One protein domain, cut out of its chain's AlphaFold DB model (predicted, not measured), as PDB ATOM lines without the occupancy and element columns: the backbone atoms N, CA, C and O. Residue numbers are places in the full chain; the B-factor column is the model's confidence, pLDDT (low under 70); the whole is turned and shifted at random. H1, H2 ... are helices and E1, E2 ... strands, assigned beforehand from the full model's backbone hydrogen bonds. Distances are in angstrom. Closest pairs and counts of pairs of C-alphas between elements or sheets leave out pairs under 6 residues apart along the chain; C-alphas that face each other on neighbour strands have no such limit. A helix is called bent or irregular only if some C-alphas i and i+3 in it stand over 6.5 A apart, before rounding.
ATOM      1  N   VAL A   3      17.055  36.285 122.818       94.56
ATOM      2  CA  VAL A   3      17.112  34.900 123.321       94.56
ATOM      3  C   VAL A   3      16.115  34.659 124.461       94.56
ATOM      4  O   VAL A   3      15.496  33.604 124.504       94.56
ATOM      5  N   ARG A   4      15.903  35.626 125.364       94.25
ATOM      6  CA  ARG A   4      14.883  35.510 126.425       94.25
ATOM      7  C   ARG A   4      13.461  35.552 125.879       94.25
ATOM      8  O   ARG A   4      12.594  34.887 126.421       94.25
ATOM      9  N   GLU A   5      13.235  36.356 124.846       92.69
ATOM     10  CA  GLU A   5      11.915  36.537 124.238       92.69
ATOM     11  C   GLU A   5      11.487  35.307 123.441       92.69
ATOM     12  O   GLU A   5      10.363  34.842 123.583       92.69
ATOM     13  N   VAL A   6      12.407  34.759 122.648       95.44
ATOM     14  CA  VAL A   6      12.166  33.562 121.836       95.44
ATOM     15  C   VAL A   6      12.214  32.289 122.683       95.44
ATOM     16  O   VAL A   6      11.535  31.326 122.351       95.44
ATOM     17  N   ALA A   7      13.025  32.273 123.747       95.69
ATOM     18  CA  ALA A   7      13.343  31.083 124.538       95.69
ATOM     19  C   ALA A   7      13.668  29.864 123.642       95.69
ATOM     20  O   ALA A   7      12.956  28.859 123.658       95.69
ATOM     21  N   PRO A   8      14.712  29.947 122.792       97.12
ATOM     22  CA  PRO A   8      14.992  28.904 121.817       97.12
ATOM     23  C   PRO A   8      15.534  27.636 122.486       97.12
ATOM     24  O   PRO A   8      16.382  27.700 123.370       97.12
ATOM     25  N   GLU A   9      15.097  26.479 121.994       97.81
ATOM     26  CA  GLU A   9      15.706  25.175 122.305       97.81
ATOM     27  C   GLU A   9      16.987  24.939 121.481       97.81
ATOM     28  O   GLU A   9      17.919  24.270 121.926       97.81
ATOM     29  N   ILE A  10      17.045  25.514 120.273       98.50
ATOM     30  CA  ILE A  10      18.147  25.383 119.313       98.50
ATOM     31  C   ILE A  10      18.569  26.775 118.845       98.50
ATOM     32  O   ILE A  10      17.736  27.556 118.384       98.50
ATOM     33  N   ILE A  11      19.868  27.061 118.898       98.62
ATOM     34  CA  ILE A  11      20.483  28.216 118.238       98.62
ATOM     35  C   ILE A  11      21.456  27.700 117.180       98.62
ATOM     36  O   ILE A  11      22.397  26.977 117.497       98.62
ATOM     37  N   LEU A  12      21.242  28.107 115.931       98.62
ATOM     38  CA  LEU A  12      22.174  27.888 114.827       98.62
ATOM     39  C   LEU A  12      22.951  29.186 114.602       98.62
ATOM     40  O   LEU A  12      22.347  30.242 114.413       98.62
ATOM     41  N   THR A  13      24.279  29.141 114.669       98.38
ATOM     42  CA  THR A  13      25.116  30.341 114.521       98.38
ATOM     43  C   THR A  13      26.468  30.023 113.888       98.38
ATOM     44  O   THR A  13      26.778  28.868 113.620       98.38
ATOM     45  N   HIS A  14      27.276  31.045 113.628       98.12
ATOM     46  CA  HIS A  14      28.600  30.897 113.029       98.12
ATOM     47  C   HIS A  14      29.604  30.280 114.008       98.12
ATOM     48  O   HIS A  14      29.528  30.491 115.223       98.12
ATOM     49  N   GLY A  15      30.551  29.505 113.480       96.56
ATOM     50  CA  GLY A  15      31.655  28.945 114.256       96.56
ATOM     51  C   GLY A  15      32.766  29.955 114.565       96.56
ATOM     52  O   GLY A  15      32.952  30.918 113.825       96.56
ATOM     53  N   PRO A  16      33.560  29.727 115.628       96.12
ATOM     54  CA  PRO A  16      34.677  30.598 116.012       96.12
ATOM     55  C   PRO A  16      35.925  30.445 115.120       96.12
ATOM     56  O   PRO A  16      36.984  30.963 115.462       96.12
ATOM     57  N   TYR A  17      35.817  29.687 114.030       95.38
ATOM     58  CA  TYR A  17      36.912  29.288 113.147       95.38
ATOM     59  C   TYR A  17      36.797  29.880 111.738       95.38
ATOM     60  O   TYR A  17      37.692  29.655 110.938       95.38
ATOM     61  N   ASP A  18      35.723  30.603 111.401       94.38
ATOM     62  CA  ASP A  18      35.576  31.189 110.063       94.38
ATOM     63  C   ASP A  18      36.671  32.237 109.780       94.38
ATOM     64  O   ASP A  18      37.187  32.874 110.698       94.38
ATOM     65  N   TYR A  19      37.037  32.404 108.507       93.75
ATOM     66  CA  TYR A  19      37.968  33.448 108.083       93.75
ATOM     67  C   TYR A  19      37.312  34.834 108.090       93.75
ATOM     68  O   TYR A  19      38.011  35.846 108.153       93.75
ATOM     69  N   MET A  20      35.980  34.892 107.991       94.88
ATOM     70  CA  MET A  20      35.244  36.147 108.070       94.88
ATOM     71  C   MET A  20      35.074  36.565 109.537       94.88
ATOM     72  O   MET A  20      34.401  35.906 110.332       94.88
ATOM     73  N   GLU A  21      35.701  37.676 109.917       96.00
ATOM     74  CA  GLU A  21      35.692  38.169 111.301       96.00
ATOM     75  C   GLU A  21      34.285  38.534 111.798       96.00
ATOM     76  O   GLU A  21      33.970  38.387 112.980       96.00
ATOM     77  N   ASP A  22      33.406  39.002 110.916       97.31
ATOM     78  CA  ASP A  22      32.015  39.295 111.255       97.31
ATOM     79  C   ASP A  22      31.223  38.023 111.593       97.31
ATOM     80  O   ASP A  22      30.464  38.039 112.564       97.31
ATOM     81  N   HIS A  23      31.460  36.905 110.896       97.44
ATOM     82  CA  HIS A  23      30.903  35.596 111.242       97.44
ATOM     83  C   HIS A  23      31.315  35.208 112.664       97.44
ATOM     84  O   HIS A  23      30.463  34.927 113.513       97.44
ATOM     85  N   VAL A  24      32.617  35.261 112.964       97.62
ATOM     86  CA  VAL A  24      33.149  34.914 114.289       97.62
ATOM     87  C   VAL A  24      32.555  35.818 115.373       97.62
ATOM     88  O   VAL A  24      32.123  35.336 116.426       97.62
ATOM     89  N   ASN A  25      32.475  37.126 115.126       98.44
ATOM     90  CA  ASN A  25      31.920  38.080 116.083       98.44
ATOM     91  C   ASN A  25      30.409  37.897 116.288       98.44
ATOM     92  O   ASN A  25      29.943  37.924 117.430       98.44
ATOM     93  N   ALA A  26      29.642  37.624 115.230       98.31
ATOM     94  CA  ALA A  26      28.223  37.296 115.336       98.31
ATOM     95  C   ALA A  26      27.999  36.013 116.155       98.31
ATOM     96  O   ALA A  26      27.141  35.987 117.040       98.31
ATOM     97  N   GLY A  27      28.816  34.978 115.927       98.12
ATOM     98  CA  GLY A  27      28.808  33.744 116.717       98.12
ATOM     99  C   GLY A  27      29.089  33.996 118.200       98.12
ATOM    100  O   GLY A  27      28.348  33.524 119.064       98.12
ATOM    101  N   ARG A  28      30.100  34.816 118.517       98.12
ATOM    102  CA  ARG A  28      30.417  35.215 119.901       98.12
ATOM    103  C   ARG A  28      29.251  35.929 120.579       98.12
ATOM    104  O   ARG A  28      28.953  35.631 121.737       98.12
ATOM    105  N   LEU A  29      28.576  36.839 119.875       97.81
ATOM    106  CA  LEU A  29      27.399  37.540 120.394       97.81
ATOM    107  C   LEU A  29      26.239  36.572 120.661       97.81
ATOM    108  O   LEU A  29      25.629  36.638 121.729       97.81
ATOM    109  N   ALA A  30      25.968  35.645 119.738       98.12
ATOM    110  CA  ALA A  30      24.918  34.640 119.893       98.12
ATOM    111  C   ALA A  30      25.193  33.692 121.073       98.12
ATOM    112  O   ALA A  30      24.311  33.489 121.909       98.12
ATOM    113  N   VAL A  31      26.421  33.174 121.197       98.31
ATOM    114  CA  VAL A  31      26.842  32.321 122.324       98.31
ATOM    115  C   VAL A  31      26.753  33.081 123.647       98.31
ATOM    116  O   VAL A  31      26.206  32.563 124.618       98.31
ATOM    117  N   SER A  32      27.218  34.333 123.685       96.94
ATOM    118  CA  SER A  32      27.140  35.172 124.889       96.94
ATOM    119  C   SER A  32      25.689  35.425 125.302       96.94
ATOM    120  O   SER A  32      25.345  35.303 126.476       96.94
ATOM    121  N   ALA A  33      24.807  35.722 124.345       95.88
ATOM    122  CA  ALA A  33      23.384  35.886 124.615       95.88
ATOM    123  C   ALA A  33      22.746  34.577 125.111       95.88
ATOM    124  O   ALA A  33      21.972  34.599 126.066       95.88
ATOM    125  N   ALA A  34      23.096  33.435 124.518       97.50
ATOM    126  CA  ALA A  34      22.640  32.128 124.973       97.50
ATOM    127  C   ALA A  34      23.087  31.838 126.414       97.50
ATOM    128  O   ALA A  34      22.269  31.431 127.234       97.50
ATOM    129  N   PHE A  35      24.338  32.127 126.766       96.94
ATOM    130  CA  PHE A  35      24.861  31.921 128.118       96.94
ATOM    131  C   PHE A  35      24.187  32.850 129.143       96.94
ATOM    132  O   PHE A  35      23.736  32.418 130.203       96.94
ATOM    133  N   CYS A  36      24.020  34.131 128.801       95.44
ATOM    134  CA  CYS A  36      23.441  35.146 129.685       95.44
ATOM    135  C   CYS A  36      21.903  35.084 129.816       95.44
ATOM    136  O   CYS A  36      21.305  35.884 130.551       95.44
ATOM    137  N   ARG A  37      21.220  34.159 129.126       94.94
ATOM    138  CA  ARG A  37      19.744  34.086 129.089       94.94
ATOM    139  C   ARG A  37      19.102  33.936 130.471       94.94
ATOM    140  O   ARG A  37      18.078  34.576 130.713       94.94
ATOM    141  N   GLY A  38      19.750  33.211 131.385       94.25
ATOM    142  CA  GLY A  38      19.301  33.009 132.767       94.25
ATOM    143  C   GLY A  38      19.799  34.053 133.775       94.25
ATOM    144  O   GLY A  38      19.339  34.078 134.914       94.25
ATOM    145  N   MET A  39      20.729  34.930 133.385       93.75
ATOM    146  CA  MET A  39      21.412  35.843 134.310       93.75
ATOM    147  C   MET A  39      20.568  37.072 134.656       93.75
ATOM    148  O   MET A  39      20.444  38.006 133.865       93.75
ATOM    149  N   THR A  40      20.031  37.131 135.871       89.50
ATOM    150  CA  THR A  40      19.207  38.260 136.344       89.50
ATOM    151  C   THR A  40      19.968  39.589 136.412       89.50
ATOM    152  O   THR A  40      19.372  40.645 136.214       89.50
ATOM    153  N   ASN A  41      21.282  39.551 136.646       90.81
ATOM    154  CA  ASN A  41      22.164  40.721 136.704       90.81
ATOM    155  C   ASN A  41      22.637  41.213 135.324       90.81
ATOM    156  O   ASN A  41      23.179  42.316 135.228       90.81
ATOM    157  N   PHE A  42      22.429  40.435 134.258       88.56
ATOM    158  CA  PHE A  42      22.727  40.871 132.898       88.56
ATOM    159  C   PHE A  42      21.614  41.804 132.410       88.56
ATOM    160  O   PHE A  42      20.481  41.375 132.152       88.56
ATOM    161  N   LYS A  43      21.934  43.101 132.333       84.25
ATOM    162  CA  LYS A  43      20.985  44.144 131.934       84.25
ATOM    163  C   LYS A  43      20.636  43.994 130.456       84.25
ATOM    164  O   LYS A  43      21.511  43.948 129.600       84.25
ATOM    165  N   CYS A  44      19.340  43.957 130.180       81.31
ATOM    166  CA  CYS A  44      18.779  43.929 128.840       81.31
ATOM    167  C   CYS A  44      17.850  45.134 128.696       81.31
ATOM    168  O   CYS A  44      17.028  45.354 129.584       81.31
ATOM    169  N   ASP A  45      17.934  45.863 127.581       75.50
ATOM    170  CA  ASP A  45      17.090  47.048 127.344       75.50
ATOM    171  C   ASP A  45      15.593  46.718 127.401       75.50
ATOM    172  O   ASP A  45      14.786  47.475 127.934       75.50
ATOM    173  N   GLN A  46      15.230  45.532 126.910       69.44
ATOM    174  CA  GLN A  46      13.878  44.988 127.014       69.44
ATOM    175  C   GLN A  46      13.721  44.197 128.316       69.44
ATOM    176  O   GLN A  46      14.488  43.255 128.559       69.44
ATOM    177  N   ARG A  47      12.691  44.533 129.112       72.69
ATOM    178  CA  ARG A  47      12.298  43.840 130.356       72.69
ATOM    179  C   ARG A  47      11.654  42.479 130.073       72.69
ATOM    180  O   ARG A  47      10.514  42.224 130.442       72.69
ATOM    181  N   VAL A  48      12.392  41.601 129.409       86.06
ATOM    182  CA  VAL A  48      11.998  40.206 129.225       86.06
ATOM    183  C   VAL A  48      12.574  39.392 130.377       86.06
ATOM    184  O   VAL A  48      13.755  39.546 130.717       86.06
ATOM    185  N   ALA A  49      11.735  38.553 130.985       90.81
ATOM    186  CA  ALA A  49      12.139  37.681 132.080       90.81
ATOM    187  C   ALA A  49      13.303  36.765 131.648       90.81
ATOM    188  O   ALA A  49      13.360  36.349 130.489       90.81
ATOM    189  N   PRO A  50      14.261  36.468 132.542       93.38
ATOM    190  CA  PRO A  50      15.269  35.455 132.266       93.38
ATOM    191  C   PRO A  50      14.608  34.089 132.067       93.38
ATOM    192  O   PRO A  50      13.562  33.802 132.646       93.38
ATOM    193  N   THR A  51      15.253  33.238 131.277       94.19
ATOM    194  CA  THR A  51      14.833  31.848 131.080       94.19
ATOM    195  C   THR A  51      15.966  30.912 131.477       94.19
ATOM    196  O   THR A  51      17.134  31.210 131.234       94.19
ATOM    197  N   LEU A  52      15.614  29.791 132.108       94.19
ATOM    198  CA  LEU A  52      16.525  28.682 132.407       94.19
ATOM    199  C   LEU A  52      16.302  27.496 131.468       94.19
ATOM    200  O   LEU A  52      16.856  26.431 131.705       94.19
ATOM    201  N   GLN A  53      15.494  27.670 130.419       95.94
ATOM    202  CA  GLN A  53      15.286  26.633 129.421       95.94
ATOM    203  C   GLN A  53      16.630  26.179 128.842       95.94
ATOM    204  O   GLN A  53      17.498  27.008 128.523       95.94
ATOM    205  N   ASP A  54      16.782  24.867 128.709       98.19
ATOM    206  CA  ASP A  54      17.920  24.266 128.032       98.19
ATOM    207  C   ASP A  54      17.992  24.751 126.583       98.19
ATOM    208  O   ASP A  54      16.986  24.841 125.875       98.19
ATOM    209  N   VAL A  55      19.204  25.089 126.151       98.50
ATOM    210  CA  VAL A  55      19.477  25.512 124.780       98.50
ATOM    211  C   VAL A  55      20.701  24.777 124.263       98.50
ATOM    212  O   VAL A  55      21.740  24.745 124.920       98.50
ATOM    213  N   ALA A  56      20.594  24.198 123.074       98.62
ATOM    214  CA  ALA A  56      21.738  23.675 122.344       98.62
ATOM    215  C   ALA A  56      22.179  24.697 121.291       98.62
ATOM    216  O   ALA A  56      21.366  25.183 120.501       98.62
ATOM    217  N   VAL A  57      23.471  25.020 121.273       98.75
ATOM    218  CA  VAL A  57      24.068  25.882 120.246       98.75
ATOM    219  C   VAL A  57      24.831  25.008 119.259       98.75
ATOM    220  O   VAL A  57      25.636  24.170 119.665       98.75
ATOM    221  N   TYR A  58      24.592  25.211 117.968       98.75
ATOM    222  CA  TYR A  58      25.290  24.524 116.887       98.75
ATOM    223  C   TYR A  58      25.968  25.549 115.985       98.75
ATOM    224  O   TYR A  58      25.357  26.527 115.548       98.75
ATOM    225  N   HIS A  59      27.244  25.307 115.714       98.62
ATOM    226  CA  HIS A  59      28.070  26.131 114.854       98.62
ATOM    227  C   HIS A  59      28.047  25.596 113.427       98.62
ATOM    228  O   HIS A  59      28.307  24.413 113.201       98.62
ATOM    229  N   SER A  60      27.748  26.474 112.475       97.88
ATOM    230  CA  SER A  60      27.865  26.184 111.052       97.88
ATOM    231  C   SER A  60      29.331  26.018 110.654       97.88
ATOM    232  O   SER A  60      30.244  26.569 111.278       97.88
ATOM    233  N   MET A  61      29.570  25.250 109.596       97.81
ATOM    234  CA  MET A  61      30.909  25.113 109.021       97.81
ATOM    235  C   MET A  61      31.370  26.404 108.343       97.81
ATOM    236  O   MET A  61      30.523  27.117 107.787       97.81
ATOM    237  N   PRO A  62      32.690  26.686 108.319       95.81
ATOM    238  CA  PRO A  62      33.175  27.926 107.738       95.81
ATOM    239  C   PRO A  62      32.845  27.971 106.250       95.81
ATOM    240  O   PRO A  62      32.710  26.932 105.580       95.81
ATOM    241  N   HIS A  63      32.700  29.182 105.725       91.38
ATOM    242  CA  HIS A  63      32.423  29.379 104.306       91.38
ATOM    243  C   HIS A  63      33.510  28.721 103.434       91.38
ATOM    244  O   HIS A  63      33.200  27.894 102.580       91.38
ATOM    245  N   SER A  64      34.781  28.932 103.784       91.62
ATOM    246  CA  SER A  64      35.977  28.423 103.094       91.62
ATOM    247  C   SER A  64      36.303  26.934 103.309       91.62
ATOM    248  O   SER A  64      37.375  26.492 102.891       91.62
ATOM    249  N   LEU A  65      35.457  26.159 104.011       95.44
ATOM    250  CA  LEU A  65      35.720  24.766 104.456       95.44
ATOM    251  C   LEU A  65      36.942  24.596 105.390       95.44
ATOM    252  O   LEU A  65      37.224  23.504 105.887       95.44
ATOM    253  N   THR A  66      37.664  25.679 105.648       96.56
ATOM    254  CA  THR A  66      38.900  25.734 106.420       96.56
ATOM    255  C   THR A  66      38.808  26.853 107.445       96.56
ATOM    256  O   THR A  66      37.977  27.749 107.318       96.56
ATOM    257  N   ASP A  67      39.635  26.798 108.481       96.06
ATOM    258  CA  ASP A  67      39.699  27.871 109.458       96.06
ATOM    259  C   ASP A  67      40.447  29.104 108.915       96.06
ATOM    260  O   ASP A  67      41.028  29.078 107.824       96.06
ATOM    261  N   GLY A  68      40.493  30.188 109.697       94.19
ATOM    262  CA  GLY A  68      41.268  31.393 109.362       94.19
ATOM    263  C   GLY A  68      42.776  31.162 109.137       94.19
ATOM    264  O   GLY A  68      43.468  32.043 108.631       94.19
ATOM    265  N   LEU A  69      43.303  29.978 109.468       96.62
ATOM    266  CA  LEU A  69      44.689  29.561 109.239       96.62
ATOM    267  C   LEU A  69      44.816  28.494 108.138       96.62
ATOM    268  O   LEU A  69      45.901  27.930 107.956       96.62
ATOM    269  N   ARG A  70      43.748  28.269 107.359       95.75
ATOM    270  CA  ARG A  70      43.647  27.321 106.236       95.75
ATOM    271  C   ARG A  70      43.681  25.846 106.647       95.75
ATOM    272  O   ARG A  70      43.990  24.984 105.824       95.75
ATOM    273  N   ARG A  71      43.386  25.527 107.906       96.94
ATOM    274  CA  ARG A  71      43.287  24.139 108.376       96.94
ATOM    275  C   ARG A  71      41.880  23.616 108.090       96.94
ATOM    276  O   ARG A  71      40.927  24.341 108.359       96.94
ATOM    277  N   PRO A  72      41.705  22.393 107.568       96.44
ATOM    278  CA  PRO A  72      40.374  21.824 107.374       96.44
ATOM    279  C   PRO A  72      39.576  21.792 108.680       96.44
ATOM    280  O   PRO A  72      40.102  21.375 109.712       96.44
ATOM    281  N   VAL A  73      38.308  22.202 108.628       97.19
ATOM    282  CA  VAL A  73      37.391  22.073 109.767       97.19
ATOM    283  C   VAL A  73      36.475  20.887 109.504       97.19
ATOM    284  O   VAL A  73      35.744  20.864 108.516       97.19
ATOM    285  N   ILE A  74      36.522  19.892 110.389       97.06
ATOM    286  CA  ILE A  74      35.727  18.669 110.270       97.06
ATOM    287  C   ILE A  74      34.466  18.803 111.134       97.06
ATOM    288  O   ILE A  74      34.584  19.132 112.315       97.06
ATOM    289  N   PRO A  75      33.261  18.575 110.580       97.69
ATOM    290  CA  PRO A  75      32.024  18.658 111.348       97.69
ATOM    291  C   PRO A  75      31.889  17.496 112.339       97.69
ATOM    292  O   PRO A  75      32.281  16.364 112.044       97.69
ATOM    293  N   GLY A  76      31.241  17.764 113.474       98.06
ATOM    294  CA  GLY A  76      30.832  16.740 114.441       98.06
ATOM    295  C   GLY A  76      29.538  16.023 114.051       98.06
ATOM    296  O   GLY A  76      29.257  14.925 114.521       98.06
ATOM    297  N   MET A  77      28.747  16.610 113.154       98.12
ATOM    298  CA  MET A  77      27.555  15.981 112.590       98.12
ATOM    299  C   MET A  77      27.242  16.497 111.190       98.12
ATOM    300  O   MET A  77      27.573  17.626 110.839       98.12
ATOM    301  N   PHE A  78      26.553  15.667 110.419       98.75
ATOM    302  CA  PHE A  78      26.072  15.954 109.075       98.75
ATOM    303  C   PHE A  78      24.549  15.896 109.072       98.75
ATOM    304  O   PHE A  78      23.978  14.915 109.545       98.75
ATOM    305  N   VAL A  79      23.898  16.921 108.533       98.62
ATOM    306  CA  VAL A  79      22.444  16.985 108.342       98.62
ATOM    307  C   VAL A  79      22.137  16.783 106.866       98.62
ATOM    308  O   VAL A  79      22.664  17.533 106.048       98.62
ATOM    309  N   ASP A  80      21.291  15.812 106.528       98.69
ATOM    310  CA  ASP A  80      20.816  15.597 105.159       98.69
ATOM    311  C   ASP A  80      19.972  16.785 104.689       98.69
ATOM    312  O   ASP A  80      18.976  17.152 105.317       98.69
ATOM    313  N   ILE A  81      20.360  17.373 103.559       98.31
ATOM    314  CA  ILE A  81      19.615  18.458 102.913       98.31
ATOM    315  C   ILE A  81      19.221  18.117 101.472       98.31
ATOM    316  O   ILE A  81      18.784  18.991 100.726       98.31
ATOM    317  N   TYR A 131      23.680  15.296  99.615       98.69
ATOM    318  CA  TYR A 131      23.952  16.646 100.082       98.69
ATOM    319  C   TYR A 131      23.804  16.721 101.594       98.69
ATOM    320  O   TYR A 131      22.802  16.270 102.149       98.69
ATOM    321  N   ALA A 132      24.764  17.363 102.256       98.50
ATOM    322  CA  ALA A 132      24.680  17.602 103.686       98.50
ATOM    323  C   ALA A 132      25.150  19.001 104.093       98.50
ATOM    324  O   ALA A 132      25.903  19.667 103.382       98.50
ATOM    325  N   GLU A 133      24.734  19.422 105.281       98.31
ATOM    326  CA  GLU A 133      25.353  20.515 106.026       98.31
ATOM    327  C   GLU A 133      26.081  19.970 107.246       98.31
ATOM    328  O   GLU A 133      25.534  19.173 108.009       98.31
ATOM    329  N   GLY A 134      27.322  20.412 107.434       98.12
ATOM    330  CA  GLY A 134      28.077  20.121 108.643       98.12
ATOM    331  C   GLY A 134      27.674  21.037 109.799       98.12
ATOM    332  O   GLY A 134      27.391  22.220 109.596       98.12
ATOM    333  N   TRP A 135      27.710  20.497 111.014       98.56
ATOM    334  CA  TRP A 135      27.523  21.254 112.246       98.56
ATOM    335  C   TRP A 135      28.480  20.769 113.334       98.56
ATOM    336  O   TRP A 135      28.844  19.591 113.390       98.56
ATOM    337  N   ILE A 136      28.866  21.676 114.228       98.31
ATOM    338  CA  ILE A 136      29.600  21.358 115.458       98.31
ATOM    339  C   ILE A 136      28.749  21.792 116.647       98.31
ATOM    340  O   ILE A 136      28.357  22.954 116.747       98.31
ATOM    341  N   ARG A 137      28.450  20.863 117.558       97.75
ATOM    342  CA  ARG A 137      27.724  21.175 118.794       97.75
ATOM    343  C   ARG A 137      28.646  21.937 119.749       97.75
ATOM    344  O   ARG A 137      29.778  21.522 119.982       97.75
ATOM    345  N   HIS A 138      28.172  23.060 120.281       97.88
ATOM    346  CA  HIS A 138      28.898  23.839 121.283       97.88
ATOM    347  C   HIS A 138      29.010  23.067 122.604       97.88
ATOM    348  O   HIS A 138      28.202  22.180 122.886       97.88
ATOM    349  N   ASN A 139      29.982  23.437 123.442       96.31
ATOM    350  CA  ASN A 139      30.094  22.896 124.793       96.31
ATOM    351  C   ASN A 139      28.788  23.150 125.570       96.31
ATOM    352  O   ASN A 139      28.255  24.256 125.562       96.31
ATOM    353  N   ASN A 140      28.266  22.127 126.236       97.00
ATOM    354  CA  ASN A 140      26.979  22.198 126.918       97.00
ATOM    355  C   ASN A 140      27.032  22.992 128.242       97.00
ATOM    356  O   ASN A 140      25.988  23.390 128.758       97.00
ATOM    357  N   ALA A 141      28.221  23.233 128.805       96.75
ATOM    358  CA  ALA A 141      28.395  23.867 130.110       96.75
ATOM    359  C   ALA A 141      27.761  25.271 130.174       96.75
ATOM    360  O   ALA A 141      28.195  26.203 129.502       96.75
ATOM    361  N   GLY A 142      26.731  25.426 131.015       96.19
ATOM    362  CA  GLY A 142      25.945  26.665 131.137       96.19
ATOM    363  C   GLY A 142      24.824  26.825 130.098       96.19
ATOM    364  O   GLY A 142      24.114  27.835 130.095       96.19
ATOM    365  N   PHE A 143      24.623  25.825 129.238       98.12
ATOM    366  CA  PHE A 143      23.619  25.834 128.175       98.12
ATOM    367  C   PHE A 143      22.581  24.719 128.331       98.12
ATOM    368  O   PHE A 143      21.393  25.019 128.257       98.12
ATOM    369  N   CYS A 144      22.999  23.474 128.567       98.25
ATOM    370  CA  CYS A 144      22.114  22.306 128.648       98.25
ATOM    371  C   CYS A 144      22.829  21.073 129.259       98.25
ATOM    372  O   CYS A 144      24.051  21.103 129.468       98.25
ATOM    373  N   PRO A 145      22.107  19.973 129.550       97.75
ATOM    374  CA  PRO A 145      22.705  18.682 129.894       97.75
ATOM    375  C   PRO A 145      23.645  18.131 128.798       97.75
ATOM    376  O   PRO A 145      23.465  18.451 127.622       97.75
ATOM    377  N   PRO A 146      24.643  17.289 129.134       95.12
ATOM    378  CA  PRO A 146      25.628  16.782 128.161       95.12
ATOM    379  C   PRO A 146      25.044  15.974 126.988       95.12
ATOM    380  O   PRO A 146      25.538  16.033 125.857       95.12
ATOM    381  N   ASP A 147      23.976  15.223 127.237       95.31
ATOM    382  CA  ASP A 147      23.268  14.397 126.258       95.31
ATOM    383  C   ASP A 147      22.188  15.170 125.484       95.31
ATOM    384  O   ASP A 147      21.578  14.629 124.559       95.31
ATOM    385  N   PHE A 148      21.991  16.458 125.786       97.56
ATOM    386  CA  PHE A 148      21.013  17.287 125.099       97.56
ATOM    387  C   PHE A 148      21.448  17.540 123.646       97.56
ATOM    388  O   PHE A 148      22.352  18.330 123.351       97.56
ATOM    389  N   ASN A 149      20.820  16.820 122.714       97.50
ATOM    390  CA  ASN A 149      21.038  16.957 121.275       97.50
ATOM    391  C   ASN A 149      19.696  17.045 120.521       97.50
ATOM    392  O   ASN A 149      19.296  16.102 119.829       97.50
ATOM    393  N   PRO A 150      18.976  18.172 120.654       97.94
ATOM    394  CA  PRO A 150      17.657  18.351 120.054       97.94
ATOM    395  C   PRO A 150      17.672  18.311 118.519       97.94
ATOM    396  O   PRO A 150      16.669  17.925 117.922       97.94
ATOM    397  N   LEU A 151      18.787  18.649 117.859       96.56
ATOM    398  CA  LEU A 151      18.908  18.523 116.402       96.56
ATOM    399  C   LEU A 151      18.792  17.054 115.958       96.56
ATOM    400  O   LEU A 151      17.967  16.730 115.103       96.56
ATOM    401  N   LEU A 152      19.559  16.156 116.590       97.69
ATOM    402  CA  LEU A 152      19.479  14.714 116.343       97.69
ATOM    403  C   LEU A 152      18.097  14.161 116.713       97.69
ATOM    404  O   LEU A 152      17.520  13.397 115.944       97.69
ATOM    405  N   ALA A 153      17.541  14.574 117.855       97.94
ATOM    406  CA  ALA A 153      16.232  14.106 118.304       97.94
ATOM    407  C   ALA A 153      15.101  14.475 117.325       97.94
ATOM    408  O   ALA A 153      14.212  13.662 117.080       97.94
ATOM    409  N   LYS A 154      15.133  15.686 116.749       97.62
ATOM    410  CA  LYS A 154      14.092  16.174 115.828       97.62
ATOM    411  C   LYS A 154      14.234  15.627 114.409       97.62
ATOM    412  O   LYS A 154      13.223  15.383 113.759       97.62
ATOM    413  N   LEU A 155      15.463  15.459 113.917       97.56
ATOM    414  CA  LEU A 155      15.723  15.054 112.529       97.56
ATOM    415  C   LEU A 155      15.948  13.542 112.365       97.56
ATOM    416  O   LEU A 155      15.808  13.016 111.261       97.56
ATOM    417  N   GLY A 156      16.269  12.824 113.445       97.50
ATOM    418  CA  GLY A 156      16.441  11.374 113.452       97.50
ATOM    419  C   GLY A 156      17.423  10.899 112.381       97.50
ATOM    420  O   GLY A 156      18.600  11.244 112.402       97.50
ATOM    421  N   ARG A 157      16.923  10.122 111.409       97.06
ATOM    422  CA  ARG A 157      17.724   9.579 110.294       97.06
ATOM    423  C   ARG A 157      18.285  10.645 109.348       97.06
ATOM    424  O   ARG A 157      19.184  10.331 108.579       97.06
ATOM    425  N   GLY A 158      17.784  11.879 109.412       98.06
ATOM    426  CA  GLY A 158      18.341  13.020 108.684       98.06
ATOM    427  C   GLY A 158      19.644  13.559 109.281       98.06
ATOM    428  O   GLY A 158      20.129  14.582 108.815       98.06
ATOM    429  N   VAL A 159      20.202  12.921 110.318       98.38
ATOM    430  CA  VAL A 159      21.474  13.310 110.937       98.38
ATOM    431  C   VAL A 159      22.411  12.109 111.034       98.38
ATOM    432  O   VAL A 159      22.037  11.061 111.559       98.38
ATOM    433  N   LYS A 160      23.662  12.285 110.599       98.38
ATOM    434  CA  LYS A 160      24.785  11.387 110.902       98.38
ATOM    435  C   LYS A 160      25.715  12.078 111.890       98.38
ATOM    436  O   LYS A 160      26.283  13.119 111.569       98.38
ATOM    437  N   VAL A 161      25.912  11.492 113.066       98.06
ATOM    438  CA  VAL A 161      26.964  11.933 113.995       98.06
ATOM    439  C   VAL A 161      28.319  11.431 113.489       98.06
ATOM    440  O   VAL A 161      28.442  10.283 113.061       98.06
ATOM    441  N   ASN A 162      29.333  12.290 113.523       97.94
ATOM    442  CA  ASN A 162      30.697  11.928 113.174       97.94
ATOM    443  C   ASN A 162      31.383  11.276 114.382       97.94
ATOM    444  O   ASN A 162      31.881  11.959 115.273       97.94
ATOM    445  N   ALA A 163      31.408   9.942 114.405       96.19
ATOM    446  CA  ALA A 163      31.982   9.183 115.514       96.19
ATOM    447  C   ALA A 163      33.483   9.452 115.720       96.19
ATOM    448  O   ALA A 163      33.942   9.453 116.857       96.19
ATOM    449  N   GLU A 164      34.238   9.710 114.646       96.00
ATOM    450  CA  GLU A 164      35.665  10.042 114.746       96.00
ATOM    451  C   GLU A 164      35.870  11.390 115.444       96.00
ATOM    452  O   GLU A 164      36.739  11.514 116.307       96.00
ATOM    453  N   PHE A 165      35.030  12.379 115.121       96.44
ATOM    454  CA  PHE A 165      35.046  13.677 115.789       96.44
ATOM    455  C   PHE A 165      34.720  13.540 117.279       96.44
ATOM    456  O   PHE A 165      35.482  14.026 118.106       96.44
ATOM    457  N   GLU A 166      33.629  12.851 117.630       94.56
ATOM    458  CA  GLU A 166      33.220  12.683 119.034       94.56
ATOM    459  C   GLU A 166      34.283  11.924 119.848       94.56
ATOM    460  O   GLU A 166      34.637  12.350 120.944       94.56
ATOM    461  N   ALA A 167      34.884  10.870 119.283       94.31
ATOM    462  CA  ALA A 167      35.969  10.129 119.930       94.31
ATOM    463  C   ALA A 167      37.249  10.966 120.133       94.31
ATOM    464  O   ALA A 167      38.072  10.645 120.990       94.31
ATOM    465  N   ALA A 168      37.447  12.026 119.344       93.56
ATOM    466  CA  ALA A 168      38.574  12.946 119.496       93.56
ATOM    467  C   ALA A 168      38.352  14.010 120.589       93.56
ATOM    468  O   ALA A 168      39.313  14.670 120.983       93.56
TER     469      ALA A 168
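This is residues 3 to 81 and 131 to 168 of the 172 residues of an uncharacterized protein of bioreactor metagenome (UniProt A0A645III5). A strongly twisted five-stranded sheet curls round the short helix H3 on one face, while the long helix H2 covers E1 on the other: three layers, with helices on both faces of a sheet. The small helices H1 and H4 lie off the sheet, far from each other. The 117 printed residues have four named helices and five named strands, in the order H1 E1 H2 E2 E3 E4 H3 E5 H4; the mixed sheet runs E1 E2 E4 E3 E5. The class is mixed, helices and strands, with under half of the residues in named elements; the whole is compact, radius of gyration of the C-alphas 15.1 A, spanning 41 by 32 by 26 A.

H1, residues 3 to 6, begins at C-alpha 3 (17.112, 34.900, 123.321). E1 is residues 10 to 14, H2 21 to 36 (22.3 A), E2 56 to 60, E3 77 to 80 and E4 132 to 137 (15.8 A). H3, residues 150 to 158, is irregular: C-alphas 154 and 157 are 9.3 A apart. E5 is 159 to 161; H4, 163 to 168, ends at C-alpha 168 (38.574, 12.946, 119.496).

E1, H2 and E2 form a right-handed strand-helix-strand unit, parallel neighbour strands with a helix between; N 11 and O 56 are 2.9 A apart. H2 is over E1, closest at C-alphas 14 and 27, 4.7 A. Antiparallel pairs follow: E2 and E4 (N 59 to O 136, 2.8 A), E4 and E3 (N 79 to O 133, 2.8 A), E3 and E5 (N 78 to O 160, 2.8 A). E4, H3 and E5 form a split unit, E3 between its strands, also right-handed. H3 comes closest to E3 at C-alphas 158 and 80, 5.0 A. H1 is close to but not clearly touching H2. Each O i to N i+4 pair is within hydrogen-bond range in H2 and H4, 3 of 5 in H3; H1 is too short for one.

The farthest C-alphas, 47 and 164, are 44.0 A apart. Residues 82 to 130 are cut out, leaving 5.5 A between C-alphas 81 and 131. Links H2 to E2, E2 to E3 and E4 to H3 are long. Only residue 46 is under pLDDT 70.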